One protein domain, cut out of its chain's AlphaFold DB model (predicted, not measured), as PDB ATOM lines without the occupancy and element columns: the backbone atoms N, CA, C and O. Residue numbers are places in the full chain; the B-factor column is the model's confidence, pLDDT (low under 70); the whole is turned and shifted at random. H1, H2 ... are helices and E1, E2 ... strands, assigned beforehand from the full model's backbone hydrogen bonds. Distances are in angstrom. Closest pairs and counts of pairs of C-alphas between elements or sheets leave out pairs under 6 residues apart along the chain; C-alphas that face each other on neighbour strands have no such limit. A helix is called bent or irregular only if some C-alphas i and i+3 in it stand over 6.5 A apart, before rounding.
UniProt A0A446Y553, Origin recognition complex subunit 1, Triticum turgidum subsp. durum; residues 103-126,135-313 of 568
ATOM      1  N   ARG A 103      25.700  12.392  42.173       78.81
ATOM      2  CA  ARG A 103      24.464  11.588  42.291       78.81
ATOM      3  C   ARG A 103      24.029  10.997  40.944       78.81
ATOM      4  O   ARG A 103      23.409   9.941  40.924       78.81
ATOM      5  N   LYS A 104      24.357  11.688  39.845       85.81
ATOM      6  CA  LYS A 104      24.031  11.332  38.459       85.81
ATOM      7  C   LYS A 104      25.150  11.801  37.522       85.81
ATOM      8  O   LYS A 104      25.699  12.884  37.735       85.81
ATOM      9  N   VAL A 105      25.479  11.005  36.510       87.25
ATOM     10  CA  VAL A 105      26.466  11.282  35.453       87.25
ATOM     11  C   VAL A 105      25.836  10.924  34.105       87.25
ATOM     12  O   VAL A 105      25.093   9.953  34.012       87.25
ATOM     13  N   VAL A 106      26.127  11.707  33.066       85.69
ATOM     14  CA  VAL A 106      25.787  11.363  31.677       85.69
ATOM     15  C   VAL A 106      27.072  10.905  30.993       85.69
ATOM     16  O   VAL A 106      28.070  11.628  31.044       85.69
ATOM     17  N   TYR A 107      27.060   9.715  30.398       82.50
ATOM     18  CA  TYR A 107      28.220   9.082  29.768       82.50
ATOM     19  C   TYR A 107      27.769   8.410  28.465       82.50
ATOM     20  O   TYR A 107      26.739   7.746  28.443       82.50
ATOM     21  N   ASP A 108      28.470   8.689  27.364       79.75
ATOM     22  CA  ASP A 108      28.154   8.260  25.986       79.75
ATOM     23  C   ASP A 108      26.702   8.471  25.498       79.75
ATOM     24  O   ASP A 108      26.267   7.918  24.493       79.75
ATOM     25  N   GLY A 109      25.974   9.377  26.159       78.56
ATOM     26  CA  GLY A 109      24.588   9.742  25.847       78.56
ATOM     27  C   GLY A 109      23.550   9.072  26.750       78.56
ATOM     28  O   GLY A 109      22.426   9.566  26.819       78.56
ATOM     29  N   GLU A 110      23.930   8.028  27.488       82.75
ATOM     30  CA  GLU A 110      23.102   7.430  28.536       82.75
ATOM     31  C   GLU A 110      23.278   8.156  29.877       82.75
ATOM     32  O   GLU A 110      24.297   8.795  30.164       82.75
ATOM     33  N   GLU A 111      22.249   8.070  30.714       88.81
ATOM     34  CA  GLU A 111      22.236   8.637  32.056       88.81
ATOM     35  C   GLU A 111      22.396   7.527  33.103       88.81
ATOM     36  O   GLU A 111      21.669   6.539  33.059       88.81
ATOM     37  N   PHE A 112      23.299   7.714  34.069       91.31
ATOM     38  CA  PHE A 112      23.550   6.780  35.173       91.31
ATOM     39  C   PHE A 112      23.482   7.507  36.518       91.31
ATOM     40  O   PHE A 112      24.033   8.601  36.671       91.31
ATOM     41  N   ALA A 113      22.844   6.901  37.512       91.06
ATOM     42  CA  ALA A 113      22.672   7.408  38.866       91.06
ATOM     43  C   ALA A 113      23.147   6.399  39.926       91.06
ATOM     44  O   ALA A 113      23.361   5.217  39.664       91.06
ATOM     45  N   ALA A 114      23.329   6.881  41.157       88.25
ATOM     46  CA  ALA A 114      23.473   5.996  42.309       88.25
ATOM     47  C   ALA A 114      22.110   5.358  42.639       88.25
ATOM     48  O   ALA A 114      21.135   6.080  42.851       88.25
ATOM     49  N   GLY A 115      22.066   4.026  42.691       87.62
ATOM     50  CA  GLY A 115      20.849   3.218  42.814       87.62
ATOM     51  C   GLY A 115      20.505   2.391  41.569       87.62
ATOM     52  O   GLY A 115      19.712   1.461  41.691       87.62
ATOM     53  N   ASP A 116      21.111   2.676  40.413       92.00
ATOM     54  CA  ASP A 116      20.863   1.928  39.172       92.00
ATOM     55  C   ASP A 116      21.607   0.575  39.165       92.00
ATOM     56  O   ASP A 116      22.695   0.444  39.742       92.00
ATOM     57  N   ASP A 117      21.054  -0.425  38.472       93.44
ATOM     58  CA  ASP A 117      21.721  -1.701  38.193       93.44
ATOM     59  C   ASP A 117      22.237  -1.729  36.744       93.44
ATOM     60  O   ASP A 117      21.561  -1.297  35.810       93.44
ATOM     61  N   VAL A 118      23.446  -2.251  36.532       92.69
ATOM     62  CA  VAL A 118      24.109  -2.256  35.220       92.69
ATOM     63  C   VAL A 118      24.819  -3.573  34.915       92.69
ATOM     64  O   VAL A 118      25.338  -4.250  35.806       92.69
ATOM     65  N   TYR A 119      24.913  -3.909  33.627       91.88
ATOM     66  CA  TYR A 119      25.836  -4.929  33.130       91.88
ATOM     67  C   TYR A 119      27.257  -4.367  33.004       91.88
ATOM     68  O   TYR A 119      27.448  -3.230  32.570       91.88
ATOM     69  N   VAL A 120      28.261  -5.192  33.304       89.12
ATOM     70  CA  VAL A 120      29.685  -4.825  33.277       89.12
ATOM     71  C   VAL A 120      30.486  -5.869  32.487       89.12
ATOM     72  O   VAL A 120      30.290  -7.076  32.662       89.12
ATOM     73  N   LYS A 121      31.393  -5.414  31.614       85.31
ATOM     74  CA  LYS A 121      32.311  -6.271  30.841       85.31
ATOM     75  C   LYS A 121      33.368  -6.885  31.778       85.31
ATOM     76  O   LYS A 121      33.956  -6.181  32.597       85.31
ATOM     77  N   ARG A 122      33.650  -8.192  31.659       76.19
ATOM     78  CA  ARG A 122      34.798  -8.825  32.343       76.19
ATOM     79  C   ARG A 122      36.088  -8.405  31.622       76.19
ATOM     80  O   ARG A 122      36.196  -8.604  30.416       76.19
ATOM     81  N   LEU A 123      37.056  -7.835  32.346       57.56
ATOM     82  CA  LEU A 123      38.245  -7.196  31.749       57.56
ATOM     83  C   LEU A 123      39.249  -8.175  31.097       57.56
ATOM     84  O   LEU A 123      40.165  -7.747  30.401       57.56
ATOM     85  N   GLU A 124      39.093  -9.486  31.312       50.91
ATOM     86  CA  GLU A 124      39.980 -10.523  30.774       50.91
ATOM     87  C   GLU A 124      39.252 -11.413  29.746       50.91
ATOM     88  O   GLU A 124      38.451 -12.276  30.105       50.91
ATOM     89  N   GLY A 125      39.583 -11.245  28.458       45.03
ATOM     90  CA  GLY A 125      39.392 -12.272  27.417       45.03
ATOM     91  C   GLY A 125      38.206 -12.137  26.449       45.03
ATOM     92  O   GLY A 125      38.125 -12.928  25.511       45.03
ATOM     93  N   ALA A 126      37.308 -11.162  26.617       43.66
ATOM     94  CA  ALA A 126      36.055 -11.068  25.851       43.66
ATOM     95  C   ALA A 126      36.125 -10.214  24.556       43.66
ATOM     96  O   ALA A 126      35.278  -9.350  24.330       43.66
ATOM     97  N   GLU A 135      19.287  -6.065  19.190       62.62
ATOM     98  CA  GLU A 135      18.677  -7.070  18.305       62.62
ATOM     99  C   GLU A 135      17.766  -8.037  19.102       62.62
ATOM    100  O   GLU A 135      18.248  -8.739  19.998       62.62
ATOM    101  N   PRO A 136      16.453  -8.118  18.791       65.69
ATOM    102  CA  PRO A 136      15.500  -8.908  19.569       65.69
ATOM    103  C   PRO A 136      15.649 -10.415  19.316       65.69
ATOM    104  O   PRO A 136      16.009 -10.836  18.215       65.69
ATOM    105  N   GLU A 137      15.314 -11.235  20.321       74.31
ATOM    106  CA  GLU A 137      15.620 -12.672  20.311       74.31
ATOM    107  C   GLU A 137      15.170 -13.424  19.047       74.31
ATOM    108  O   GLU A 137      14.026 -13.374  18.585       74.31
ATOM    109  N   ASP A 138      16.100 -14.221  18.521       84.38
ATOM    110  CA  ASP A 138      15.870 -15.165  17.436       84.38
ATOM    111  C   ASP A 138      14.984 -16.317  17.941       84.38
ATOM    112  O   ASP A 138      15.421 -17.150  18.742       84.38
ATOM    113  N   CYS A 139      13.748 -16.429  17.443       86.56
ATOM    114  CA  CYS A 139      12.848 -17.485  17.907       86.56
ATOM    115  C   CYS A 139      13.475 -18.880  17.720       86.56
ATOM    116  O   CYS A 139      13.741 -19.305  16.589       86.56
ATOM    117  N   ARG A 140      13.596 -19.639  18.820       86.38
ATOM    118  CA  ARG A 140      14.319 -20.925  18.934       86.38
ATOM    119  C   ARG A 140      13.780 -22.084  18.070       86.38
ATOM    120  O   ARG A 140      14.274 -23.201  18.179       86.38
ATOM    121  N   VAL A 141      12.773 -21.850  17.222       86.06
ATOM    122  CA  VAL A 141      12.194 -22.832  16.279       86.06
ATOM    123  C   VAL A 141      12.351 -22.418  14.815       86.06
ATOM    124  O   VAL A 141      12.552 -23.284  13.966       86.06
ATOM    125  N   CYS A 142      12.250 -21.123  14.493       86.31
ATOM    126  CA  CYS A 142      12.342 -20.631  13.112       86.31
ATOM    127  C   CYS A 142      13.618 -19.830  12.809       86.31
ATOM    128  O   CYS A 142      13.852 -19.529  11.638       86.31
ATOM    129  N   PHE A 143      14.424 -19.505  13.828       84.12
ATOM    130  CA  PHE A 143      15.695 -18.769  13.738       84.12
ATOM    131  C   PHE A 143      15.561 -17.444  12.978       84.12
ATOM    132  O   PHE A 143      16.347 -17.126  12.076       84.12
ATOM    133  N   ARG A 144      14.497 -16.709  13.325       81.56
ATOM    134  CA  ARG A 144      14.209 -15.350  12.861       81.56
ATOM    135  C   ARG A 144      13.737 -14.506  14.039       81.56
ATOM    136  O   ARG A 144      12.786 -14.905  14.722       81.56
ATOM    137  N   ALA A 145      14.363 -13.350  14.204       75.50
ATOM    138  CA  ALA A 145      13.841 -12.209  14.934       75.50
ATOM    139  C   ALA A 145      12.605 -11.640  14.210       75.50
ATOM    140  O   ALA A 145      12.570 -11.573  12.977       75.50
ATOM    141  N   GLY A 146      11.590 -11.239  14.978       72.25
ATOM    142  CA  GLY A 146      10.333 -10.693  14.460       72.25
ATOM    143  C   GLY A 146       9.425 -11.696  13.722       72.25
ATOM    144  O   GLY A 146       9.833 -12.770  13.276       72.25
ATOM    145  N   GLY A 147       8.149 -11.323  13.575       64.81
ATOM    146  CA  GLY A 147       7.110 -12.148  12.933       64.81
ATOM    147  C   GLY A 147       5.798 -12.268  13.720       64.81
ATOM    148  O   GLY A 147       4.801 -12.770  13.192       64.81
ATOM    149  N   GLY A 148       5.774 -11.786  14.963       75.31
ATOM    150  CA  GLY A 148       4.592 -11.691  15.819       75.31
ATOM    151  C   GLY A 148       4.974 -11.700  17.297       75.31
ATOM    152  O   GLY A 148       6.151 -11.617  17.632       75.31
ATOM    153  N   VAL A 149       3.981 -11.845  18.176       85.06
ATOM    154  CA  VAL A 149       4.214 -11.994  19.621       85.06
ATOM    155  C   VAL A 149       5.023 -13.266  19.906       85.06
ATOM    156  O   VAL A 149       4.752 -14.337  19.341       85.06
ATOM    157  N   MET A 150       6.006 -13.128  20.793       87.25
ATOM    158  CA  MET A 150       6.873 -14.193  21.292       87.25
ATOM    159  C   MET A 150       6.584 -14.458  22.779       87.25
ATOM    160  O   MET A 150       6.010 -13.607  23.452       87.25
ATOM    161  N   VAL A 151       6.936 -15.643  23.275       87.38
ATOM    162  CA  VAL A 151       6.870 -16.020  24.696       87.38
ATOM    163  C   VAL A 151       8.190 -16.679  25.113       87.38
ATOM    164  O   VAL A 151       8.715 -17.515  24.372       87.38
ATOM    165  N   GLU A 152       8.735 -16.296  26.267       87.25
ATOM    166  CA  GLU A 152       9.903 -16.942  26.885       87.25
ATOM    167  C   GLU A 152       9.496 -18.248  27.588       87.25
ATOM    168  O   GLU A 152       8.395 -18.362  28.113       87.25
ATOM    169  N   CYS A 153      10.384 -19.244  27.609       87.62
ATOM    170  CA  CYS A 153      10.213 -20.477  28.383       87.62
ATOM    171  C   CYS A 153      10.968 -20.421  29.721       87.62
ATOM    172  O   CYS A 153      12.201 -20.463  29.715       87.62
ATOM    173  N   ASP A 154      10.264 -20.483  30.856       83.75
ATOM    174  CA  ASP A 154      10.846 -20.382  32.214       83.75
ATOM    175  C   ASP A 154      11.967 -21.395  32.503       83.75
ATOM    176  O   ASP A 154      12.845 -21.166  33.334       83.75
ATOM    177  N   ALA A 155      11.959 -22.544  31.823       81.62
ATOM    178  CA  ALA A 155      12.952 -23.596  32.023       81.62
ATOM    179  C   ALA A 155      14.293 -23.337  31.303       81.62
ATOM    180  O   ALA A 155      15.329 -23.858  31.738       81.62
ATOM    181  N   CYS A 156      14.290 -22.565  30.205       84.88
ATOM    182  CA  CYS A 156      15.456 -22.396  29.323       84.88
ATOM    183  C   CYS A 156      15.655 -20.991  28.725       84.88
ATOM    184  O   CYS A 156      16.499 -20.860  27.843       84.88
ATOM    185  N   LEU A 157      14.875 -19.992  29.153       85.38
ATOM    186  CA  LEU A 157      14.964 -18.567  28.791       85.38
ATOM    187  C   LEU A 157      15.045 -18.243  27.288       85.38
ATOM    188  O   LEU A 157      15.607 -17.228  26.903       85.38
ATOM    189  N   GLY A 158      14.502 -19.107  26.429       86.25
ATOM    190  CA  GLY A 158      14.512 -18.890  24.982       86.25
ATOM    191  C   GLY A 158      13.152 -18.446  24.461       86.25
ATOM    192  O   GLY A 158      12.140 -19.050  24.822       86.25
ATOM    193  N   GLY A 159      13.135 -17.458  23.566       89.00
ATOM    194  CA  GLY A 159      11.929 -16.999  22.880       89.00
ATOM    195  C   GLY A 159      11.314 -17.990  21.871       89.00
ATOM    196  O   GLY A 159      11.980 -18.556  20.992       89.00
ATOM    197  N   PHE A 160       9.991 -18.157  21.940       88.94
ATOM    198  CA  PHE A 160       9.163 -18.933  21.010       88.94
ATOM    199  C   PHE A 160       8.009 -18.091  20.447       88.94
ATOM    200  O   PHE A 160       7.162 -17.606  21.191       88.94
ATOM    201  N   HIS A 161       7.907 -17.937  19.122       90.56
ATOM    202  CA  HIS A 161       6.721 -17.334  18.504       90.56
ATOM    203  C   HIS A 161       5.484 -18.182  18.827       90.56
ATOM    204  O   HIS A 161       5.517 -19.399  18.623       90.56
ATOM    205  N   LEU A 162       4.365 -17.554  19.211       89.38
ATOM    206  CA  LEU A 162       3.118 -18.266  19.552       89.38
ATOM    207  C   LEU A 162       2.664 -19.243  18.441       89.38
ATOM    208  O   LEU A 162       2.166 -20.331  18.723       89.38
ATOM    209  N   ARG A 163       2.908 -18.888  17.171       89.25
ATOM    210  CA  ARG A 163       2.608 -19.702  15.972       89.25
ATOM    211  C   ARG A 163       3.588 -20.860  15.717       89.25
ATOM    212  O   ARG A 163       3.260 -21.751  14.940       89.25
ATOM    213  N   CYS A 164       4.782 -20.828  16.312       88.94
ATOM    214  CA  CYS A 164       5.836 -21.837  16.139       88.94
ATOM    215  C   CYS A 164       5.842 -22.898  17.253       88.94
ATOM    216  O   CYS A 164       6.409 -23.975  17.062       88.94
ATOM    217  N   VAL A 165       5.200 -22.620  18.394       88.00
ATOM    218  CA  VAL A 165       4.867 -23.632  19.408       88.00
ATOM    219  C   VAL A 165       3.937 -24.690  18.791       88.00
ATOM    220  O   VAL A 165       3.161 -24.404  17.878       88.00
ATOM    221  N   ARG A 166       4.023 -25.938  19.266       81.88
ATOM    222  CA  ARG A 166       3.130 -27.038  18.873       81.88
ATOM    223  C   ARG A 166       2.474 -27.630  20.129       81.88
ATOM    224  O   ARG A 166       3.214 -28.178  20.942       81.88
ATOM    225  N   PRO A 167       1.136 -27.563  20.285       85.25
ATOM    226  CA  PRO A 167       0.173 -26.855  19.429       85.25
ATOM    227  C   PRO A 167       0.384 -25.324  19.436       85.25
ATOM    228  O   PRO A 167       0.914 -24.792  20.410       85.25
ATOM    229  N   PRO A 168      -0.018 -24.601  18.373       86.88
ATOM    230  CA  PRO A 168       0.174 -23.155  18.290       86.88
ATOM    231  C   PRO A 168      -0.724 -22.408  19.281       86.88
ATOM    232  O   PRO A 168      -1.930 -22.655  19.376       86.88
ATOM    233  N   LEU A 169      -0.127 -21.459  19.997       87.62
ATOM    234  CA  LEU A 169      -0.789 -20.629  20.998       87.62
ATOM    235  C   LEU A 169      -1.545 -19.467  20.331       87.62
ATOM    236  O   LEU A 169      -1.124 -18.928  19.306       87.62
ATOM    237  N   ARG A 170      -2.680 -19.064  20.922       84.75
ATOM    238  CA  ARG A 170      -3.504 -17.928  20.446       84.75
ATOM    239  C   ARG A 170      -3.237 -16.614  21.185       84.75
ATOM    240  O   ARG A 170      -3.530 -15.551  20.650       84.75
ATOM    241  N   ARG A 171      -2.719 -16.707  22.407       85.50
ATOM    242  CA  ARG A 171      -2.340 -15.615  23.309       85.50
ATOM    243  C   ARG A 171      -1.124 -16.060  24.120       85.50
ATOM    244  O   ARG A 171      -0.848 -17.263  24.157       85.50
ATOM    245  N   VAL A 172      -0.430 -15.119  24.753       86.31
ATOM    246  CA  VAL A 172       0.590 -15.442  25.762       86.31
ATOM    247  C   VAL A 172      -0.095 -16.212  26.913       86.31
ATOM    248  O   VAL A 172      -1.237 -15.876  27.247       86.31
ATOM    249  N   PRO A 173       0.515 -17.280  27.457       85.19
ATOM    250  CA  PRO A 173       0.042 -17.939  28.675       85.19
ATOM    251  C   PRO A 173       0.028 -16.989  29.880       85.19
ATOM    252  O   PRO A 173       0.760 -16.006  29.915       85.19
ATOM    253  N   GLU A 174      -0.801 -17.293  30.874       78.12
ATOM    254  CA  GLU A 174      -0.848 -16.570  32.150       78.12
ATOM    255  C   GLU A 174      -0.155 -17.438  33.215       78.12
ATOM    256  O   GLU A 174      -0.664 -18.511  33.546       78.12
ATOM    257  N   GLY A 175       0.995 -16.990  33.731       76.19
ATOM    258  CA  GLY A 175       1.839 -17.761  34.657       76.19
ATOM    259  C   GLY A 175       2.785 -18.758  33.970       76.19
ATOM    260  O   GLY A 175       2.890 -18.777  32.743       76.19
ATOM    261  N   ASP A 176       3.473 -19.566  34.786       80.19
ATOM    262  CA  ASP A 176       4.577 -20.463  34.412       80.19
ATOM    263  C   ASP A 176       4.326 -21.260  33.109       80.19
ATOM    264  O   ASP A 176       3.405 -22.082  33.024       80.19
ATOM    265  N   TRP A 177       5.198 -21.093  32.107       87.62
ATOM    266  CA  TRP A 177       5.145 -21.806  30.830       87.62
ATOM    267  C   TRP A 177       6.481 -22.461  30.446       87.62
ATOM    268  O   TRP A 177       7.512 -21.823  30.228       87.62
ATOM    269  N   ALA A 178       6.436 -23.784  30.262       87.50
ATOM    270  CA  ALA A 178       7.532 -24.562  29.698       87.50
ATOM    271  C   ALA A 178       7.296 -24.841  28.206       87.50
ATOM    272  O   ALA A 178       6.211 -25.257  27.798       87.50
ATOM    273  N   CYS A 179       8.337 -24.690  27.384       89.12
ATOM    274  CA  CYS A 179       8.276 -25.097  25.984       89.12
ATOM    275  C   CYS A 179       8.191 -26.634  25.844       89.12
ATOM    276  O   CYS A 179       8.725 -27.357  26.695       89.12
ATOM    277  N   PRO A 180       7.619 -27.162  24.739       87.44
ATOM    278  CA  PRO A 180       7.440 -28.607  24.546       87.44
ATOM    279  C   PRO A 180       8.725 -29.443  24.650       87.44
ATOM    280  O   PRO A 180       8.662 -30.615  25.011       87.44
ATOM    281  N   TYR A 181       9.889 -28.850  24.363       88.75
ATOM    282  CA  TYR A 181      11.187 -29.516  24.493       88.75
ATOM    283  C   TYR A 181      11.570 -29.735  25.961       88.75
ATOM    284  O   TYR A 181      11.920 -30.848  26.336       88.75
ATOM    285  N   CYS A 182      11.452 -28.703  26.805       87.31
ATOM    286  CA  CYS A 182      11.741 -28.809  28.238       87.31
ATOM    287  C   CYS A 182      10.686 -29.628  28.992       87.31
ATOM    288  O   CYS A 182      11.011 -30.294  29.971       87.31
ATOM    289  N   GLU A 183       9.434 -29.615  28.532       87.19
ATOM    290  CA  GLU A 183       8.391 -30.487  29.071       87.19
ATOM    291  C   GLU A 183       8.649 -31.965  28.743       87.19
ATOM    292  O   GLU A 183       8.615 -32.801  29.644       87.19
ATOM    293  N   ALA A 184       9.002 -32.288  27.495       86.38
ATOM    294  CA  ALA A 184       9.384 -33.645  27.109       86.38
ATOM    295  C   ALA A 184      10.639 -34.130  27.860       86.38
ATOM    296  O   ALA A 184      10.660 -35.250  28.367       86.38
ATOM    297  N   GLU A 185      11.649 -33.269  28.008       85.31
ATOM    298  CA  GLU A 185      12.874 -33.535  28.769       85.31
ATOM    299  C   GLU A 185      12.581 -33.830  30.255       85.31
ATOM    300  O   GLU A 185      13.081 -34.816  30.798       85.31
ATOM    301  N   ARG A 186      11.677 -33.060  30.882       83.44
ATOM    302  CA  ARG A 186      11.157 -33.292  32.245       83.44
ATOM    303  C   ARG A 186      10.416 -34.628  32.395       83.44
ATOM    304  O   ARG A 186      10.439 -35.220  33.470       83.44
ATOM    305  N   GLU A 187       9.777 -35.110  31.334       85.88
ATOM    306  CA  GLU A 187       9.094 -36.410  31.282       85.88
ATOM    307  C   GLU A 187      10.007 -37.575  30.845       85.88
ATOM    308  O   GLU A 187       9.538 -38.705  30.699       85.88
ATOM    309  N   GLY A 188      11.301 -37.330  30.604       81.19
ATOM    310  CA  GLY A 188      12.238 -38.341  30.100       81.19
ATOM    311  C   GLY A 188      12.013 -38.737  28.632       81.19
ATOM    312  O   GLY A 188      12.553 -39.746  28.173       81.19
ATOM    313  N   ARG A 189      11.227 -37.961  27.877       81.81
ATOM    314  CA  ARG A 189      10.978 -38.156  26.444       81.81
ATOM    315  C   ARG A 189      12.027 -37.402  25.627       81.81
ATOM    316  O   ARG A 189      12.010 -36.176  25.560       81.81
ATOM    317  N   ALA A 190      12.916 -38.132  24.956       71.12
ATOM    318  CA  ALA A 190      13.879 -37.535  24.034       71.12
ATOM    319  C   ALA A 190      13.155 -36.888  22.835       71.12
ATOM    320  O   ALA A 190      12.515 -37.579  22.042       71.12
ATOM    321  N   MET A 191      13.262 -35.564  22.706       76.44
ATOM    322  CA  MET A 191      12.753 -34.797  21.568       76.44
ATOM    323  C   MET A 191      13.866 -33.890  21.042       76.44
ATOM    324  O   MET A 191      14.347 -33.016  21.764       76.44
ATOM    325  N   ASP A 192      14.274 -34.091  19.789       77.31
ATOM    326  CA  ASP A 192      15.336 -33.296  19.172       77.31
ATOM    327  C   ASP A 192      14.956 -31.812  19.116       77.31
ATOM    328  O   ASP A 192      13.974 -31.416  18.480       77.31
ATOM    329  N   ARG A 193      15.775 -30.971  19.756       80.81
ATOM    330  CA  ARG A 193      15.678 -29.517  19.612       80.81
ATOM    331  C   ARG A 193      16.102 -29.136  18.182       80.81
ATOM    332  O   ARG A 193      17.131 -29.633  17.710       80.81
ATOM    333  N   PRO A 194      15.355 -28.265  17.479       80.94
ATOM    334  CA  PRO A 194      15.730 -27.824  16.141       80.94
ATOM    335  C   PRO A 194      17.096 -27.129  16.179       80.94
ATOM    336  O   PRO A 194      17.416 -26.400  17.117       80.94
ATOM    337  N   LYS A 195      17.907 -27.365  15.147       77.44
ATOM    338  CA  LYS A 195      19.241 -26.770  15.000       77.44
ATOM    339  C   LYS A 195      19.164 -25.574  14.043       77.44
ATOM    340  O   LYS A 195      18.385 -25.643  13.086       77.44
ATOM    341  N   PRO A 196      19.938 -24.498  14.271       78.75
ATOM    342  CA  PRO A 196      19.952 -23.357  13.365       78.75
ATOM    343  C   PRO A 196      20.492 -23.754  11.976       78.75
ATOM    344  O   PRO A 196      21.231 -24.739  11.862       78.75
ATOM    345  N   PRO A 197      20.147 -23.005  10.911       80.12
ATOM    346  CA  PRO A 197      20.696 -23.227   9.574       80.12
ATOM    347  C   PRO A 197      22.229 -23.167   9.560       80.12
ATOM    348  O   PRO A 197      22.831 -22.372  10.280       80.12
ATOM    349  N   VAL A 198      22.860 -23.975   8.702       75.50
ATOM    350  CA  VAL A 198      24.326 -24.030   8.574       75.50
ATOM    351  C   VAL A 198      24.884 -22.628   8.303       75.50
ATOM    352  O   VAL A 198      24.517 -21.990   7.320       75.50
ATOM    353  N   GLY A 199      25.760 -22.155   9.192       70.50
ATOM    354  CA  GLY A 199      26.370 -20.823   9.134       70.50
ATOM    355  C   GLY A 199      25.703 -19.757  10.013       70.50
ATOM    356  O   GLY A 199      26.391 -18.819  10.411       70.50
ATOM    357  N   LYS A 200      24.424 -19.895  10.403       69.88
ATOM    358  CA  LYS A 200      23.793 -18.950  11.340       69.88
ATOM    359  C   LYS A 200      24.083 -19.355  12.789       69.88
ATOM    360  O   LYS A 200      23.510 -20.317  13.297       69.88
ATOM    361  N   LYS A 201      24.941 -18.593  13.474       66.12
ATOM    362  CA  LYS A 201      24.970 -18.568  14.945       66.12
ATOM    363  C   LYS A 201      23.710 -17.857  15.456       66.12
ATOM    364  O   LYS A 201      23.248 -16.907  14.827       66.12
ATOM    365  N   ILE A 202      23.174 -18.305  16.587       70.44
ATOM    366  CA  ILE A 202      22.166 -17.550  17.345       70.44
ATOM    367  C   ILE A 202      22.937 -16.493  18.150       70.44
ATOM    368  O   ILE A 202      23.902 -16.857  18.823       70.44
ATOM    369  N   LYS A 203      22.560 -15.211  18.059       70.94
ATOM    370  CA  LYS A 203      23.129 -14.158  18.917       70.94
ATOM    371  C   LYS A 203      22.638 -14.360  20.359       70.94
ATOM    372  O   LYS A 203      21.460 -14.648  20.556       70.94
ATOM    373  N   ARG A 204      23.533 -14.226  21.346       73.88
ATOM    374  CA  ARG A 204      23.207 -14.263  22.785       73.88
ATOM    375  C   ARG A 204      22.813 -12.866  23.267       73.88
ATOM    376  O   ARG A 204      23.567 -11.921  23.033       73.88
ATOM    377  N   THR A 205      21.711 -12.749  24.004       83.50
ATOM    378  CA  THR A 205      21.343 -11.519  24.733       83.50
ATOM    379  C   THR A 205      22.277 -11.276  25.929       83.50
ATOM    380  O   THR A 205      22.985 -12.186  26.366       83.50
ATOM    381  N   ALA A 206      22.294 -10.059  26.492       82.94
ATOM    382  CA  ALA A 206      23.079  -9.766  27.701       82.94
ATOM    383  C   ALA A 206      22.636 -10.636  28.896       82.94
ATOM    384  O   ALA A 206      23.485 -11.156  29.619       82.94
ATOM    385  N   LYS A 207      21.325 -10.904  29.005       86.94
ATOM    386  CA  LYS A 207      20.705 -11.915  29.880       86.94
ATOM    387  C   LYS A 207      21.386 -13.282  29.763       86.94
ATOM    388  O   LYS A 207      21.837 -13.831  30.766       86.94
ATOM    389  N   GLU A 208      21.499 -13.826  28.548       84.75
ATOM    390  CA  GLU A 208      22.173 -15.113  28.320       84.75
ATOM    391  C   GLU A 208      23.665 -15.052  28.669       84.75
ATOM    392  O   GLU A 208      24.162 -15.936  29.360       84.75
ATOM    393  N   LYS A 209      24.369 -13.987  28.266       85.75
ATOM    394  CA  LYS A 209      25.796 -13.790  28.578       85.75
ATOM    395  C   LYS A 209      26.071 -13.672  30.086       85.75
ATOM    396  O   LYS A 209      27.096 -14.154  30.552       85.75
ATOM    397  N   LEU A 210      25.185 -13.057  30.869       87.38
ATOM    398  CA  LEU A 210      25.320 -12.987  32.331       87.38
ATOM    399  C   LEU A 210      25.133 -14.363  32.984       87.38
ATOM    400  O   LEU A 210      25.888 -14.722  33.884       87.38
ATOM    401  N   LEU A 211      24.149 -15.137  32.522       85.06
ATOM    402  CA  LEU A 211      23.822 -16.452  33.082       85.06
ATOM    403  C   LEU A 211      24.797 -17.562  32.650       85.06
ATOM    404  O   LEU A 211      24.973 -18.522  33.397       85.06
ATOM    405  N   ASP A 212      25.463 -17.409  31.502       83.06
ATOM    406  CA  ASP A 212      26.591 -18.246  31.061       83.06
ATOM    407  C   ASP A 212      27.952 -17.793  31.663       83.06
ATOM    408  O   ASP A 212      28.989 -18.364  31.324       83.06
ATOM    409  N   SER A 213      27.971 -16.796  32.564       81.19
ATOM    410  CA  SER A 213      29.178 -16.195  33.174       81.19
ATOM    411  C   SER A 213      30.159 -15.508  32.196       81.19
ATOM    412  O   SER A 213      31.331 -15.331  32.528       81.19
ATOM    413  N   ASP A 214      29.701 -15.046  31.027       81.94
ATOM    414  CA  ASP A 214      30.487 -14.182  30.123       81.94
ATOM    415  C   ASP A 214      30.514 -12.710  30.610       81.94
ATOM    416  O   ASP A 214      31.500 -11.999  30.415       81.94
ATOM    417  N   LEU A 215      29.439 -12.238  31.260       86.94
ATOM    418  CA  LEU A 215      29.300 -10.872  31.803       86.94
ATOM    419  C   LEU A 215      29.281 -10.840  33.345       86.94
ATOM    420  O   LEU A 215      29.277 -11.874  34.021       86.94
ATOM    421  N   TRP A 216      29.274  -9.627  33.901       89.00
ATOM    422  CA  TRP A 216      28.898  -9.329  35.285       89.00
ATOM    423  C   TRP A 216      27.696  -8.379  35.334       89.00
ATOM    424  O   TRP A 216      27.386  -7.702  34.355       89.00
ATOM    425  N   ALA A 217      27.033  -8.325  36.489       92.38
ATOM    426  CA  ALA A 217      26.016  -7.331  36.818       92.38
ATOM    427  C   ALA A 217      26.350  -6.699  38.176       92.38
ATOM    428  O   ALA A 217      26.855  -7.383  39.073       92.38
ATOM    429  N   ALA A 218      26.088  -5.404  38.336       93.50
ATOM    430  CA  ALA A 218      26.426  -4.671  39.550       93.50
ATOM    431  C   ALA A 218      25.454  -3.516  39.829       93.50
ATOM    432  O   ALA A 218      24.916  -2.911  38.910       93.50
ATOM    433  N   HIS A 219      25.276  -3.200  41.108       93.62
ATOM    434  CA  HIS A 219      24.474  -2.084  41.605       93.62
ATOM    435  C   HIS A 219      25.373  -0.869  41.880       93.62
ATOM    436  O   HIS A 219      26.394  -1.013  42.561       93.62
ATOM    437  N   ILE A 220      25.028   0.320  41.384       92.88
ATOM    438  CA  ILE A 220      25.849   1.533  41.533       92.88
ATOM    439  C   ILE A 220      25.614   2.168  42.911       92.88
ATOM    440  O   ILE A 220      24.588   2.798  43.148       92.88
ATOM    441  N   GLU A 221      26.590   2.078  43.822       91.25
ATOM    442  CA  GLU A 221      26.498   2.741  45.134       91.25
ATOM    443  C   GLU A 221      26.859   4.232  45.067       91.25
ATOM    444  O   GLU A 221      26.300   5.042  45.802       91.25
ATOM    445  N   SER A 222      27.834   4.615  44.234       89.69
ATOM    446  CA  SER A 222      28.208   6.027  44.047       89.69
ATOM    447  C   SER A 222      29.060   6.250  42.800       89.69
ATOM    448  O   SER A 222      29.905   5.425  42.453       89.69
ATOM    449  N   LEU A 223      28.883   7.410  42.168       90.69
ATOM    450  CA  LEU A 223      29.663   7.851  41.012       90.69
ATOM    451  C   LEU A 223      30.697   8.893  41.456       90.69
ATOM    452  O   LEU A 223      30.397   9.784  42.259       90.69
ATOM    453  N   ARG A 224      31.922   8.807  40.935       89.88
ATOM    454  CA  ARG A 224      33.003   9.761  41.213       89.88
ATOM    455  C   ARG A 224      33.790  10.114  39.956       89.88
ATOM    456  O   ARG A 224      33.832   9.348  38.998       89.88
ATOM    457  N   ARG A 225      34.467  11.259  39.992       87.75
ATOM    458  CA  ARG A 225      35.425  11.678  38.965       87.75
ATOM    459  C   ARG A 225      36.827  11.813  39.553       87.75
ATOM    460  O   ARG A 225      37.011  12.473  40.584       87.75
ATOM    461  N   GLU A 226      37.795  11.182  38.900       85.69
ATOM    462  CA  GLU A 226      39.216  11.242  39.248       85.69
ATOM    463  C   GLU A 226      39.878  12.533  38.691       85.69
ATOM    464  O   GLU A 226      39.325  13.193  37.803       85.69
ATOM    465  N   PRO A 227      41.052  12.949  39.213       78.50
ATOM    466  CA  PRO A 227      41.767  14.160  38.775       78.50
ATOM    467  C   PRO A 227      42.248  14.202  37.318       78.50
ATOM    468  O   PRO A 227      42.567  15.283  36.821       78.50
ATOM    469  N   ASP A 228      42.356  13.048  36.666       80.50
ATOM    470  CA  ASP A 228      42.656  12.889  35.236       80.50
ATOM    471  C   ASP A 228      41.460  13.259  34.337       80.50
ATOM    472  O   ASP A 228      41.639  13.584  33.163       80.50
ATOM    473  N   GLY A 229      40.252  13.279  34.906       80.31
ATOM    474  CA  GLY A 229      38.993  13.539  34.226       80.31
ATOM    475  C   GLY A 229      38.134  12.296  33.988       80.31
ATOM    476  O   GLY A 229      36.997  12.484  33.542       80.31
ATOM    477  N   ALA A 230      38.623  11.091  34.303       86.25
ATOM    478  CA  ALA A 230      37.912   9.824  34.148       86.25
ATOM    479  C   ALA A 230      36.775   9.670  35.170       86.25
ATOM    480  O   ALA A 230      36.853  10.167  36.300       86.25
ATOM    481  N   PHE A 231      35.718   8.959  34.776       88.62
ATOM    482  CA  PHE A 231      34.576   8.652  35.636       88.62
ATOM    483  C   PHE A 231      34.631   7.203  36.115       88.62
ATOM    484  O   PHE A 231      34.833   6.280  35.327       88.62
ATOM    485  N   TRP A 232      34.419   7.026  37.415       89.88
ATOM    486  CA  TRP A 232      34.458   5.743  38.102       89.88
ATOM    487  C   TRP A 232      33.164   5.530  38.887       89.88
ATOM    488  O   TRP A 232      32.705   6.430  39.595       89.88
ATOM    489  N   ALA A 233      32.614   4.324  38.815       89.88
ATOM    490  CA  ALA A 233      31.522   3.878  39.667       89.88
ATOM    491  C   ALA A 233      32.080   2.983  40.782       89.88
ATOM    492  O   ALA A 233      32.798   2.017  40.520       89.88
ATOM    493  N   LYS A 234      31.725   3.279  42.035       90.94
ATOM    494  CA  LYS A 234      31.812   2.302  43.122       90.94
ATOM    495  C   LYS A 234      30.544   1.464  43.071       90.94
ATOM    496  O   LYS A 234      29.446   2.000  43.240       90.94
ATOM    497  N   VAL A 235      30.703   0.169  42.840       90.81
ATOM    498  CA  VAL A 235      29.609  -0.771  42.601       90.81
ATOM    499  C   VAL A 235      29.608  -1.911  43.613       90.81
ATOM    500  O   VAL A 235      30.637  -2.254  44.199       90.81
ATOM    501  N   ARG A 236      28.443  -2.523  43.803       92.31
ATOM    502  CA  ARG A 236      28.242  -3.745  44.582       92.31
ATOM    503  C   ARG A 236      27.845  -4.869  43.633       92.31
ATOM    504  O   ARG A 236      26.851  -4.748  42.924       92.31
ATOM    505  N   TRP A 237      28.619  -5.947  43.600       91.94
ATOM    506  CA  TRP A 237      28.435  -7.007  42.606       91.94
ATOM    507  C   TRP A 237      27.188  -7.848  42.880       91.94
ATOM    508  O   TRP A 237      26.913  -8.190  44.033       91.94
ATOM    509  N   TYR A 238      26.478  -8.246  41.828       93.38
ATOM    510  CA  TYR A 238      25.558  -9.381  41.874       93.38
ATOM    511  C   TYR A 238      26.307 -10.675  41.533       93.38
ATOM    512  O   TYR A 238      27.332 -10.654  40.855       93.38
ATOM    513  N   THR A 239      25.786 -11.816  41.980       89.94
ATOM    514  CA  THR A 239      26.266 -13.143  41.567       89.94
ATOM    515  C   THR A 239      25.093 -14.055  41.221       89.94
ATOM    516  O   THR A 239      24.018 -13.960  41.825       89.94
ATOM    517  N   ILE A 240      25.292 -14.926  40.232       90.69
ATOM    518  CA  ILE A 240      24.299 -15.923  39.821       90.69
ATOM    519  C   ILE A 240      24.318 -17.127  40.785       90.69
ATOM    520  O   ILE A 240      25.379 -17.467  41.316       90.69
ATOM    521  N   PRO A 241      23.189 -17.829  41.014       89.44
ATOM    522  CA  PRO A 241      23.142 -18.989  41.907       89.44
ATOM    523  C   PRO A 241      24.186 -20.072  41.588       89.44
ATOM    524  O   PRO A 241      24.724 -20.688  42.509       89.44
ATOM    525  N   GLU A 242      24.500 -20.270  40.306       87.00
ATOM    526  CA  GLU A 242      25.556 -21.146  39.789       87.00
ATOM    527  C   GLU A 242      26.969 -20.830  40.321       87.00
ATOM    528  O   GLU A 242      27.720 -21.768  40.584       87.00
ATOM    529  N   GLU A 243      27.326 -19.556  40.516       83.44
ATOM    530  CA  GLU A 243      28.652 -19.126  41.000       83.44
ATOM    531  C   GLU A 243      28.774 -19.183  42.539       83.44
ATOM    532  O   GLU A 243      29.874 -19.087  43.089       83.44
ATOM    533  N   THR A 244      27.667 -19.377  43.267       86.00
ATOM    534  CA  THR A 244      27.705 -19.511  44.733       86.00
ATOM    535  C   THR A 244      28.296 -20.850  45.182       86.00
ATOM    536  O   THR A 244      28.139 -21.877  44.525       86.00
ATOM    537  N   ALA A 245      28.879 -20.891  46.387       77.50
ATOM    538  CA  ALA A 245      29.478 -22.108  46.953       77.50
ATOM    539  C   ALA A 245      28.483 -23.273  47.189       77.50
ATOM    540  O   ALA A 245      28.900 -24.392  47.488       77.50
ATOM    541  N   ALA A 246      27.172 -23.023  47.075       75.62
ATOM    542  CA  ALA A 246      26.122 -24.040  47.139       75.62
ATOM    543  C   ALA A 246      25.621 -24.499  45.753       75.62
ATOM    544  O   ALA A 246      24.950 -25.533  45.672       75.62
ATOM    545  N   GLY A 247      25.916 -23.741  44.690       83.06
ATOM    546  CA  GLY A 247      25.298 -23.862  43.370       83.06
ATOM    547  C   GLY A 247      23.795 -23.540  43.362       83.06
ATOM    548  O   GLY A 247      23.158 -23.365  44.408       83.06
ATOM    549  N   ARG A 248      23.194 -23.514  42.165       81.94
ATOM    550  CA  ARG A 248      21.748 -23.299  41.990       81.94
ATOM    551  C   ARG A 248      20.933 -24.348  42.756       81.94
ATOM    552  O   ARG A 248      21.079 -25.549  42.536       81.94
ATOM    553  N   GLN A 249      20.028 -23.890  43.619       77.88
ATOM    554  CA  GLN A 249      19.125 -24.749  44.380       77.88
ATOM    555  C   GLN A 249      17.813 -25.005  43.610       77.88
ATOM    556  O   GLN A 249      17.389 -24.158  42.825       77.88
ATOM    557  N   PRO A 250      17.084 -26.111  43.878       74.25
ATOM    558  CA  PRO A 250      15.826 -26.433  43.184       74.25
ATOM    559  C   PRO A 250      14.664 -25.445  43.387       74.25
ATOM    560  O   PRO A 250      13.606 -25.634  42.794       74.25
ATOM    561  N   HIS A 251      14.818 -24.441  44.255       74.00
ATOM    562  CA  HIS A 251      13.834 -23.374  44.455       74.00
ATOM    563  C   HIS A 251      14.157 -22.089  43.681       74.00
ATOM    564  O   HIS A 251      13.299 -21.207  43.645       74.00
ATOM    565  N   ASN A 252      15.355 -21.972  43.092       79.81
ATOM    566  CA  ASN A 252      15.802 -20.727  42.476       79.81
ATOM    567  C   ASN A 252      15.176 -20.486  41.099       79.81
ATOM    568  O   ASN A 252      15.172 -21.377  40.244       79.81
ATOM    569  N   LEU A 253      14.728 -19.254  40.856       81.81
ATOM    570  CA  LEU A 253      14.229 -18.817  39.550       81.81
ATOM    571  C   LEU A 253      15.381 -18.619  38.561       81.81
ATOM    572  O   LEU A 253      16.489 -18.257  38.949       81.81
ATOM    573  N   ARG A 254      15.150 -18.841  37.261       83.00
ATOM    574  CA  ARG A 254      16.210 -18.704  36.244       83.00
ATOM    575  C   ARG A 254      16.829 -17.301  36.213       83.00
ATOM    576  O   ARG A 254      18.050 -17.211  36.215       83.00
ATOM    577  N   ARG A 255      15.996 -16.255  36.284       86.38
ATOM    578  CA  ARG A 255      16.367 -14.826  36.363       86.38
ATOM    579  C   ARG A 255      16.697 -14.343  37.797       86.38
ATOM    580  O   ARG A 255      16.623 -13.151  38.075       86.38
ATOM    581  N   GLU A 256      17.010 -15.248  38.728       88.69
ATOM    582  CA  GLU A 256      17.400 -14.890  40.103       88.69
ATOM    583  C   GLU A 256      18.883 -14.528  40.205       88.69
ATOM    584  O   GLU A 256      19.739 -15.267  39.718       88.69
ATOM    585  N   LEU A 257      19.160 -13.425  40.898       91.50
ATOM    586  CA  LEU A 257      20.483 -12.948  41.287       91.50
ATOM    587  C   LEU A 257      20.540 -12.783  42.813       91.50
ATOM    588  O   LEU A 257      19.516 -12.575  43.467       91.50
ATOM    589  N   TYR A 258      21.745 -12.817  43.378       91.38
ATOM    590  CA  TYR A 258      21.988 -12.430  44.768       91.38
ATOM    591  C   TYR A 258      22.886 -11.195  44.824       91.38
ATOM    592  O   TYR A 258      23.949 -11.177  44.196       91.38
ATOM    593  N   ARG A 259      22.499 -10.170  45.593       91.19
ATOM    594  CA  ARG A 259      23.346  -8.985  45.810       91.19
ATOM    595  C   ARG A 259      24.469  -9.356  46.772       91.19
ATOM    596  O   ARG A 259      24.194  -9.833  47.865       91.19
ATOM    597  N   THR A 260      25.730  -9.190  46.399       89.38
ATOM    598  CA  THR A 260      26.839  -9.597  47.278       89.38
ATOM    599  C   THR A 260      27.213  -8.508  48.284       89.38
ATOM    600  O   THR A 260      26.850  -7.341  48.132       89.38
ATOM    601  N   ASN A 261      28.006  -8.870  49.292       85.94
ATOM    602  CA  ASN A 261      28.763  -7.910  50.101       85.94
ATOM    603  C   ASN A 261      30.107  -7.489  49.463       85.94
ATOM    604  O   ASN A 261      30.880  -6.769  50.096       85.94
ATOM    605  N   ALA A 262      30.407  -7.922  48.231       83.69
ATOM    606  CA  ALA A 262      31.627  -7.555  47.524       83.69
ATOM    607  C   ALA A 262      31.457  -6.204  46.811       83.69
ATOM    608  O   ALA A 262      30.573  -6.023  45.971       83.69
ATOM    609  N   LEU A 263      32.344  -5.267  47.140       87.62
ATOM    610  CA  LEU A 263      32.416  -3.943  46.531       87.62
ATOM    611  C   LEU A 263      33.554  -3.901  45.510       87.62
ATOM    612  O   LEU A 263      34.649  -4.395  45.781       87.62
ATOM    613  N   GLY A 264      33.297  -3.295  44.356       85.94
ATOM    614  CA  GLY A 264      34.287  -3.001  43.325       85.94
ATOM    615  C   GLY A 264      34.328  -1.513  43.001       85.94
ATOM    616  O   GLY A 264      33.343  -0.800  43.175       85.94
ATOM    617  N   ASP A 265      35.468  -1.063  42.494       87.06
ATOM    618  CA  ASP A 265      35.590   0.201  41.777       87.06
ATOM    619  C   ASP A 265      35.790  -0.138  40.296       87.06
ATOM    620  O   ASP A 265      36.689  -0.915  39.971       87.06
ATOM    621  N   ILE A 266      34.962   0.424  39.414       88.94
ATOM    622  CA  ILE A 266      35.049   0.239  37.958       88.94
ATOM    623  C   ILE A 266      35.102   1.582  37.234       88.94
ATOM    624  O   ILE A 266      34.538   2.573  37.702       88.94
ATOM    625  N   GLU A 267      35.742   1.609  36.072       89.19
ATOM    626  CA  GLU A 267      35.650   2.718  35.117       89.19
ATOM    627  C   GLU A 267      34.293   2.662  34.401       89.19
ATOM    628  O   GLU A 267      33.788   1.573  34.117       89.19
ATOM    629  N   MET A 268      33.684   3.814  34.092       86.38
ATOM    630  CA  MET A 268      32.375   3.824  33.413       86.38
ATOM    631  C   MET A 268      32.416   3.204  32.006       86.38
ATOM    632  O   MET A 268      31.420   2.633  31.586       86.38
ATOM    633  N   GLU A 269      33.575   3.190  31.338       86.81
ATOM    634  CA  GLU A 269      33.801   2.491  30.055       86.81
ATOM    635  C   GLU A 269      33.602   0.959  30.151       86.81
ATOM    636  O   GLU A 269      33.360   0.282  29.152       86.81
ATOM    637  N   SER A 270      33.664   0.386  31.361       87.12
ATOM    638  CA  SER A 270      33.380  -1.039  31.590       87.12
ATOM    639  C   SER A 270      31.881  -1.365  31.657       87.12
ATOM    640  O   SER A 270      31.519  -2.544  31.626       87.12
ATOM    641  N   ILE A 271      31.007  -0.359  31.773       88.81
ATOM    642  CA  ILE A 271      29.550  -0.535  31.793       88.81
ATOM    643  C   ILE A 271      29.067  -0.807  30.362       88.81
ATOM    644  O   ILE A 271      29.470  -0.130  29.425       88.81
ATOM    645  N   VAL A 272      28.208  -1.816  30.183       86.38
ATOM    646  CA  VAL A 272      27.616  -2.133  28.868       86.38
ATOM    647  C   VAL A 272      26.344  -1.325  28.639       86.38
ATOM    648  O   VAL A 272      26.168  -0.764  27.567       86.38
ATOM    649  N   ARG A 273      25.438  -1.362  29.627       87.12
ATOM    650  CA  ARG A 273      24.113  -0.719  29.671       87.12
ATOM    651  C   ARG A 273      23.396  -1.092  30.975       87.12
ATOM    652  O   ARG A 273      23.845  -1.986  31.701       87.12
ATOM    653  N   HIS A 274      22.256  -0.460  31.225       88.44
ATOM    654  CA  HIS A 274      21.345  -0.759  32.337       88.44
ATOM    655  C   HIS A 274      20.764  -2.185  32.334       88.44
ATOM    656  O   HIS A 274      20.640  -2.839  31.289       88.44
ATOM    657  N   CYS A 275      20.368  -2.632  33.526       90.56
ATOM    658  CA  CYS A 275      19.445  -3.738  33.789       90.56
ATOM    659  C   CYS A 275      18.531  -3.381  34.978       90.56
ATOM    660  O   CYS A 275      18.677  -2.319  35.577       90.56
ATOM    661  N   PHE A 276      17.560  -4.235  35.315       89.69
ATOM    662  CA  PHE A 276      16.587  -3.944  36.375       89.69
ATOM    663  C   PHE A 276      16.482  -5.111  37.360       89.69
ATOM    664  O   PHE A 276      15.889  -6.142  37.032       89.69
ATOM    665  N   VAL A 277      17.035  -4.976  38.573       89.50
ATOM    666  CA  VAL A 277      16.967  -6.026  39.601       89.50
ATOM    667  C   VAL A 277      15.854  -5.715  40.604       89.50
ATOM    668  O   VAL A 277      15.993  -4.904  41.514       89.50
ATOM    669  N   MET A 278      14.713  -6.382  40.438       85.38
ATOM    670  CA  MET A 278      13.474  -6.077  41.157       85.38
ATOM    671  C   MET A 278      13.259  -6.920  42.422       85.38
ATOM    672  O   MET A 278      13.749  -8.050  42.546       85.38
ATOM    673  N   SER A 279      12.447  -6.397  43.351       82.25
ATOM    674  CA  SER A 279      12.049  -7.130  44.555       82.25
ATOM    675  C   SER A 279      10.986  -8.209  44.257       82.25
ATOM    676  O   SER A 279      10.335  -8.197  43.205       82.25
ATOM    677  N   PRO A 280      10.694  -9.119  45.212       77.31
ATOM    678  CA  PRO A 280       9.627 -10.125  45.086       77.31
ATOM    679  C   PRO A 280       8.195  -9.582  44.933       77.31
ATOM    680  O   PRO A 280       7.243 -10.370  44.816       77.31
ATOM    681  N   LYS A 281       8.006  -8.260  45.005       77.62
ATOM    682  CA  LYS A 281       6.740  -7.589  44.703       77.62
ATOM    683  C   LYS A 281       6.745  -7.145  43.244       77.62
ATOM    684  O   LYS A 281       6.047  -7.789  42.465       77.62
ATOM    685  N   GLU A 282       7.593  -6.178  42.877       80.44
ATOM    686  CA  GLU A 282       7.612  -5.609  41.519       80.44
ATOM    687  C   GLU A 282       7.847  -6.669  40.433       80.44
ATOM    688  O   GLU A 282       7.144  -6.657  39.427       80.44
ATOM    689  N   TYR A 283       8.735  -7.651  40.652       81.62
ATOM    690  CA  TYR A 283       9.051  -8.677  39.643       81.62
ATOM    691  C   TYR A 283       7.824  -9.485  39.165       81.62
ATOM    692  O   TYR A 283       7.817 -10.009  38.055       81.62
ATOM    693  N   ARG A 284       6.769  -9.614  39.986       75.31
ATOM    694  CA  ARG A 284       5.532 -10.303  39.569       75.31
ATOM    695  C   ARG A 284       4.655  -9.438  38.669       75.31
ATOM    696  O   ARG A 284       3.974  -9.972  37.797       75.31
ATOM    697  N   ASP A 285       4.690  -8.128  38.869       75.56
ATOM    698  CA  ASP A 285       3.908  -7.173  38.090       75.56
ATOM    699  C   ASP A 285       4.629  -6.847  36.761       75.56
ATOM    700  O   ASP A 285       3.986  -6.767  35.715       75.56
ATOM    701  N   ALA A 286       5.968  -6.822  36.770       73.19
ATOM    702  CA  ALA A 286       6.864  -6.557  35.634       73.19
ATOM    703  C   ALA A 286       7.022  -7.712  34.612       73.19
ATOM    704  O   ALA A 286       7.998  -7.776  33.863       73.19
ATOM    705  N   THR A 287       6.070  -8.650  34.549       65.62
ATOM    706  CA  THR A 287       6.176  -9.887  33.735       65.62
ATOM    707  C   THR A 287       6.300  -9.630  32.213       65.62
ATOM    708  O   THR A 287       6.663 -10.535  31.466       65.62
ATOM    709  N   ASN A 288       6.025  -8.410  31.730       66.25
ATOM    710  CA  ASN A 288       6.141  -8.035  30.311       66.25
ATOM    711  C   ASN A 288       7.319  -7.088  30.003       66.25
ATOM    712  O   ASN A 288       7.480  -6.702  28.846       66.25
ATOM    713  N   ASP A 289       8.135  -6.717  30.994       71.69
ATOM    714  CA  ASP A 289       9.018  -5.539  30.902       71.69
ATOM    715  C   ASP A 289      10.398  -5.836  30.268       71.69
ATOM    716  O   ASP A 289      11.275  -4.977  30.224       71.69
ATOM    717  N   GLY A 290      10.577  -7.038  29.705       75.00
ATOM    718  CA  GLY A 290      11.677  -7.378  28.796       75.00
ATOM    719  C   GLY A 290      12.711  -8.369  29.337       75.00
ATOM    720  O   GLY A 290      12.520  -9.055  30.344       75.00
ATOM    721  N   ASP A 291      13.828  -8.492  28.619       78.69
ATOM    722  CA  ASP A 291      14.850  -9.511  28.887       78.69
ATOM    723  C   ASP A 291      15.841  -9.151  29.995       78.69
ATOM    724  O   ASP A 291      16.427 -10.044  30.600       78.69
ATOM    725  N   ASP A 292      15.978  -7.869  30.321       85.06
ATOM    726  CA  ASP A 292      16.961  -7.379  31.292       85.06
ATOM    727  C   ASP A 292      16.386  -7.167  32.701       85.06
ATOM    728  O   ASP A 292      16.991  -6.496  33.541       85.06
ATOM    729  N   VAL A 293      15.218  -7.763  32.958       88.25
ATOM    730  CA  VAL A 293      14.542  -7.786  34.259       88.25
ATOM    731  C   VAL A 293      14.932  -9.047  35.031       88.25
ATOM    732  O   VAL A 293      14.698 -10.174  34.575       88.25
ATOM    733  N   PHE A 294      15.481  -8.839  36.226       89.56
ATOM    734  CA  PHE A 294      15.963  -9.857  37.158       89.56
ATOM    735  C   PHE A 294      15.270  -9.752  38.521       89.56
ATOM    736  O   PHE A 294      14.609  -8.768  38.842       89.56
ATOM    737  N   TYR A 295      15.445 -10.785  39.340       86.38
ATOM    738  CA  TYR A 295      14.841 -10.926  40.665       86.38
ATOM    739  C   TYR A 295      15.924 -11.077  41.739       86.38
ATOM    740  O   TYR A 295      16.796 -11.936  41.605       86.38
ATOM    741  N   CYS A 296      15.841 -10.310  42.830       89.06
ATOM    742  CA  CYS A 296      16.718 -10.475  43.995       89.06
ATOM    743  C   CYS A 296      15.937 -10.362  45.317       89.06
ATOM    744  O   CYS A 296      15.403  -9.311  45.660       89.06
ATOM    745  N   GLU A 297      15.899 -11.446  46.102       85.19
ATOM    746  CA  GLU A 297      15.337 -11.453  47.468       85.19
ATOM    747  C   GLU A 297      16.427 -11.410  48.562       85.19
ATOM    748  O   GLU A 297      16.150 -10.998  49.694       85.19
ATOM    749  N   TYR A 298      17.667 -11.806  48.237       85.38
ATOM    750  CA  TYR A 298      18.728 -12.056  49.219       85.38
ATOM    751  C   TYR A 298      20.028 -11.300  48.932       85.38
ATOM    752  O   TYR A 298      20.547 -11.304  47.816       85.38
ATOM    753  N   GLU A 299      20.604 -10.752  49.998       88.06
ATOM    754  CA  GLU A 299      22.027 -10.458  50.084       88.06
ATOM    755  C   GLU A 299      22.800 -11.760  50.375       88.06
ATOM    756  O   GLU A 299      22.424 -12.524  51.271       88.06
ATOM    757  N   TYR A 300      23.871 -12.018  49.620       85.94
ATOM    758  CA  TYR A 300      24.766 -13.166  49.789       85.94
ATOM    759  C   TYR A 300      26.141 -12.717  50.289       85.94
ATOM    760  O   TYR A 300      26.849 -11.932  49.653       85.94
ATOM    761  N   ASP A 301      26.537 -13.257  51.434       84.19
ATOM    762  CA  ASP A 301      27.840 -13.017  52.030       84.19
ATOM    763  C   ASP A 301      28.877 -13.973  51.436       84.19
ATOM    764  O   ASP A 301      28.876 -15.176  51.725       84.19
ATOM    765  N   VAL A 302      29.781 -13.436  50.616       75.75
ATOM    766  CA  VAL A 302      30.787 -14.223  49.890       75.75
ATOM    767  C   VAL A 302      31.814 -14.846  50.843       75.75
ATOM    768  O   VAL A 302      32.307 -15.937  50.570       75.75
ATOM    769  N   HIS A 303      32.111 -14.194  51.972       74.56
ATOM    770  CA  HIS A 303      33.124 -14.647  52.929       74.56
ATOM    771  C   HIS A 303      32.582 -15.707  53.897       74.56
ATOM    772  O   HIS A 303      33.286 -16.648  54.258       74.56
ATOM    773  N   TRP A 304      31.323 -15.565  54.318       73.56
ATOM    774  CA  TRP A 304      30.696 -16.453  55.304       73.56
ATOM    775  C   TRP A 304      29.732 -17.486  54.694       73.56
ATOM    776  O   TRP A 304      29.164 -18.292  55.436       73.56
ATOM    777  N   HIS A 305      29.530 -17.458  53.371       78.25
ATOM    778  CA  HIS A 305      28.569 -18.283  52.623       78.25
ATOM    779  C   HIS A 305      27.182 -18.304  53.286       78.25
ATOM    780  O   HIS A 305      26.600 -19.363  53.550       78.25
ATOM    781  N   ASN A 306      26.686 -17.110  53.623       79.88
ATOM    782  CA  ASN A 306      25.405 -16.906  54.296       79.88
ATOM    783  C   ASN A 306      24.462 -16.048  53.437       79.88
ATOM    784  O   ASN A 306      24.907 -15.357  52.525       79.88
ATOM    785  N   PHE A 307      23.164 -16.123  53.730       80.81
ATOM    786  CA  PHE A 307      22.121 -15.378  53.029       80.81
ATOM    787  C   PHE A 307      21.295 -14.568  54.038       80.81
ATOM    788  O   PHE A 307      20.827 -15.124  55.040       80.81
ATOM    789  N   LYS A 308      21.080 -13.281  53.749       80.81
ATOM    790  CA  LYS A 308      20.198 -12.355  54.481       80.81
ATOM    791  C   LYS A 308      19.116 -11.859  53.514       80.81
ATOM    792  O   LYS A 308      19.417 -11.643  52.348       80.81
ATOM    793  N   ARG A 309      17.861 -11.695  53.939       77.62
ATOM    794  CA  ARG A 309      16.827 -11.088  53.073       77.62
ATOM    795  C   ARG A 309      17.046  -9.579  53.000       77.62
ATOM    796  O   ARG A 309      17.328  -8.976  54.030       77.62
ATOM    797  N   LEU A 310      16.867  -8.975  51.823       74.75
ATOM    798  CA  LEU A 310      16.994  -7.515  51.659       74.75
ATOM    799  C   LEU A 310      15.928  -6.749  52.468       74.75
ATOM    800  O   LEU A 310      16.239  -5.770  53.133       74.75
ATOM    801  N   ALA A 311      14.706  -7.284  52.543       64.94
ATOM    802  CA  ALA A 311      13.649  -6.728  53.391       64.94
ATOM    803  C   ALA A 311      13.981  -6.753  54.904       64.94
ATOM    804  O   ALA A 311      13.447  -5.942  55.649       64.94
ATOM    805  N   ASP A 312      14.896  -7.624  55.360       59.41
ATOM    806  CA  ASP A 312      15.388  -7.651  56.752       59.41
ATOM    807  C   ASP A 312      16.536  -6.622  56.976       59.41
ATOM    808  O   ASP A 312      17.338  -6.750  57.912       59.41
ATOM    809  N   ILE A 313      16.698  -5.656  56.062       56.75
ATOM    810  CA  ILE A 313      17.678  -4.556  56.114       56.75
ATOM    811  C   ILE A 313      16.938  -3.214  56.140       56.75
ATOM    812  O   ILE A 313      17.177  -2.417  57.041       56.75
TER     813      ILE A 313
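This is residues 103 to 126 and 135 to 313 of the 568 residues of the protein "Origin recognition complex subunit 1" of Triticum turgidum subsp. durum (UniProt A0A446Y553). The model has two lobes: a large one built on a single sheet curled like part of a barrel, with the hairpin E1 and E2 crossing one part of it and H2 packed on it, and a small one, mostly loop, with the hairpin E4 and E5 and the helix H1. The printed part has 203 residues with three named helices and twelve named strands, in the order E1 E2 E3 E4 E5 H1 H2 E6 E7 E8 E9 H3 E10 E11 E12. The large sheet is mixed, in the order E10 E9 E3 E6 E7 E8 E11 E12. The class is mostly strand, with 85 of the 203 residues, under half, in named elements. The whole is compact, with a radius of gyration of the C-alphas of 19.0 A, and spans 60 by 37 by 33 A.

The strongly twisted large sheet runs E10, residues 293 to 295; E9, 271 to 278; E3, 117 to 121; E6, 215 to 225; E7, 231 to 239; E8, 258 to 267; E11, 298 to 301; and E12, 306 to 309. It is a folded sheet, bent back on itself: E10, E9 and E3 face E7, E8, E11 and E12, with E6 as the hinge. E6, E7 and E8 form a meander, each strand the antiparallel neighbour of the one before; N 219 and O 236 are 2.9 A apart, N 235 and O 264 2.8 A. E1, residues 104 to 107, and E2, 110 to 113, form a hairpin, with N 105 and O 112 2.8 A apart, and make a sandwich with the large sheet, two sheets face to face, their strands at 67 degrees. H2, residues 206 to 211, is on the large sheet at a height of 7.4 A; its closest C-alphas to E6 are those of Lys 209 and Leu 215, 5.6 A. H3, residues 282 to 285, only grazes that sheet; E9, H3 and E10 form a strand-helix-strand unit, two parallel neighbour strands with a helix between, its crossover right-handed. E4, residues 150 to 152, and E5, 159 to 161, are a hairpin, with N 160 and O 151 2.8 A apart. H1, residues 180 to 186, is not on the large sheet. Every O i to N i+4 pair is within hydrogen-bond range in H1 and H2; H3 is too short for one.

E1 begins at C-alpha 104, (24.031, 11.332, 38.459). E6 is 24.4 A long, E7 24.1 A, E8 22.6 A and E9 19.4 A. E12 ends at C-alpha 309, (16.827, -11.088, 53.073).

The C-alphas farthest apart, those of Arg 189 and Pro 227, are 61.9 A apart. Residues 127 to 134 are not printed, with 19.4 A between C-alphas 126 and 135. The links E5 to H1, H1 to H2 and E7 to E8 are long. Mean pLDDT of the printed part is 82.7; 14 residues are under 70, among them 123 to 126 and 311 to 313.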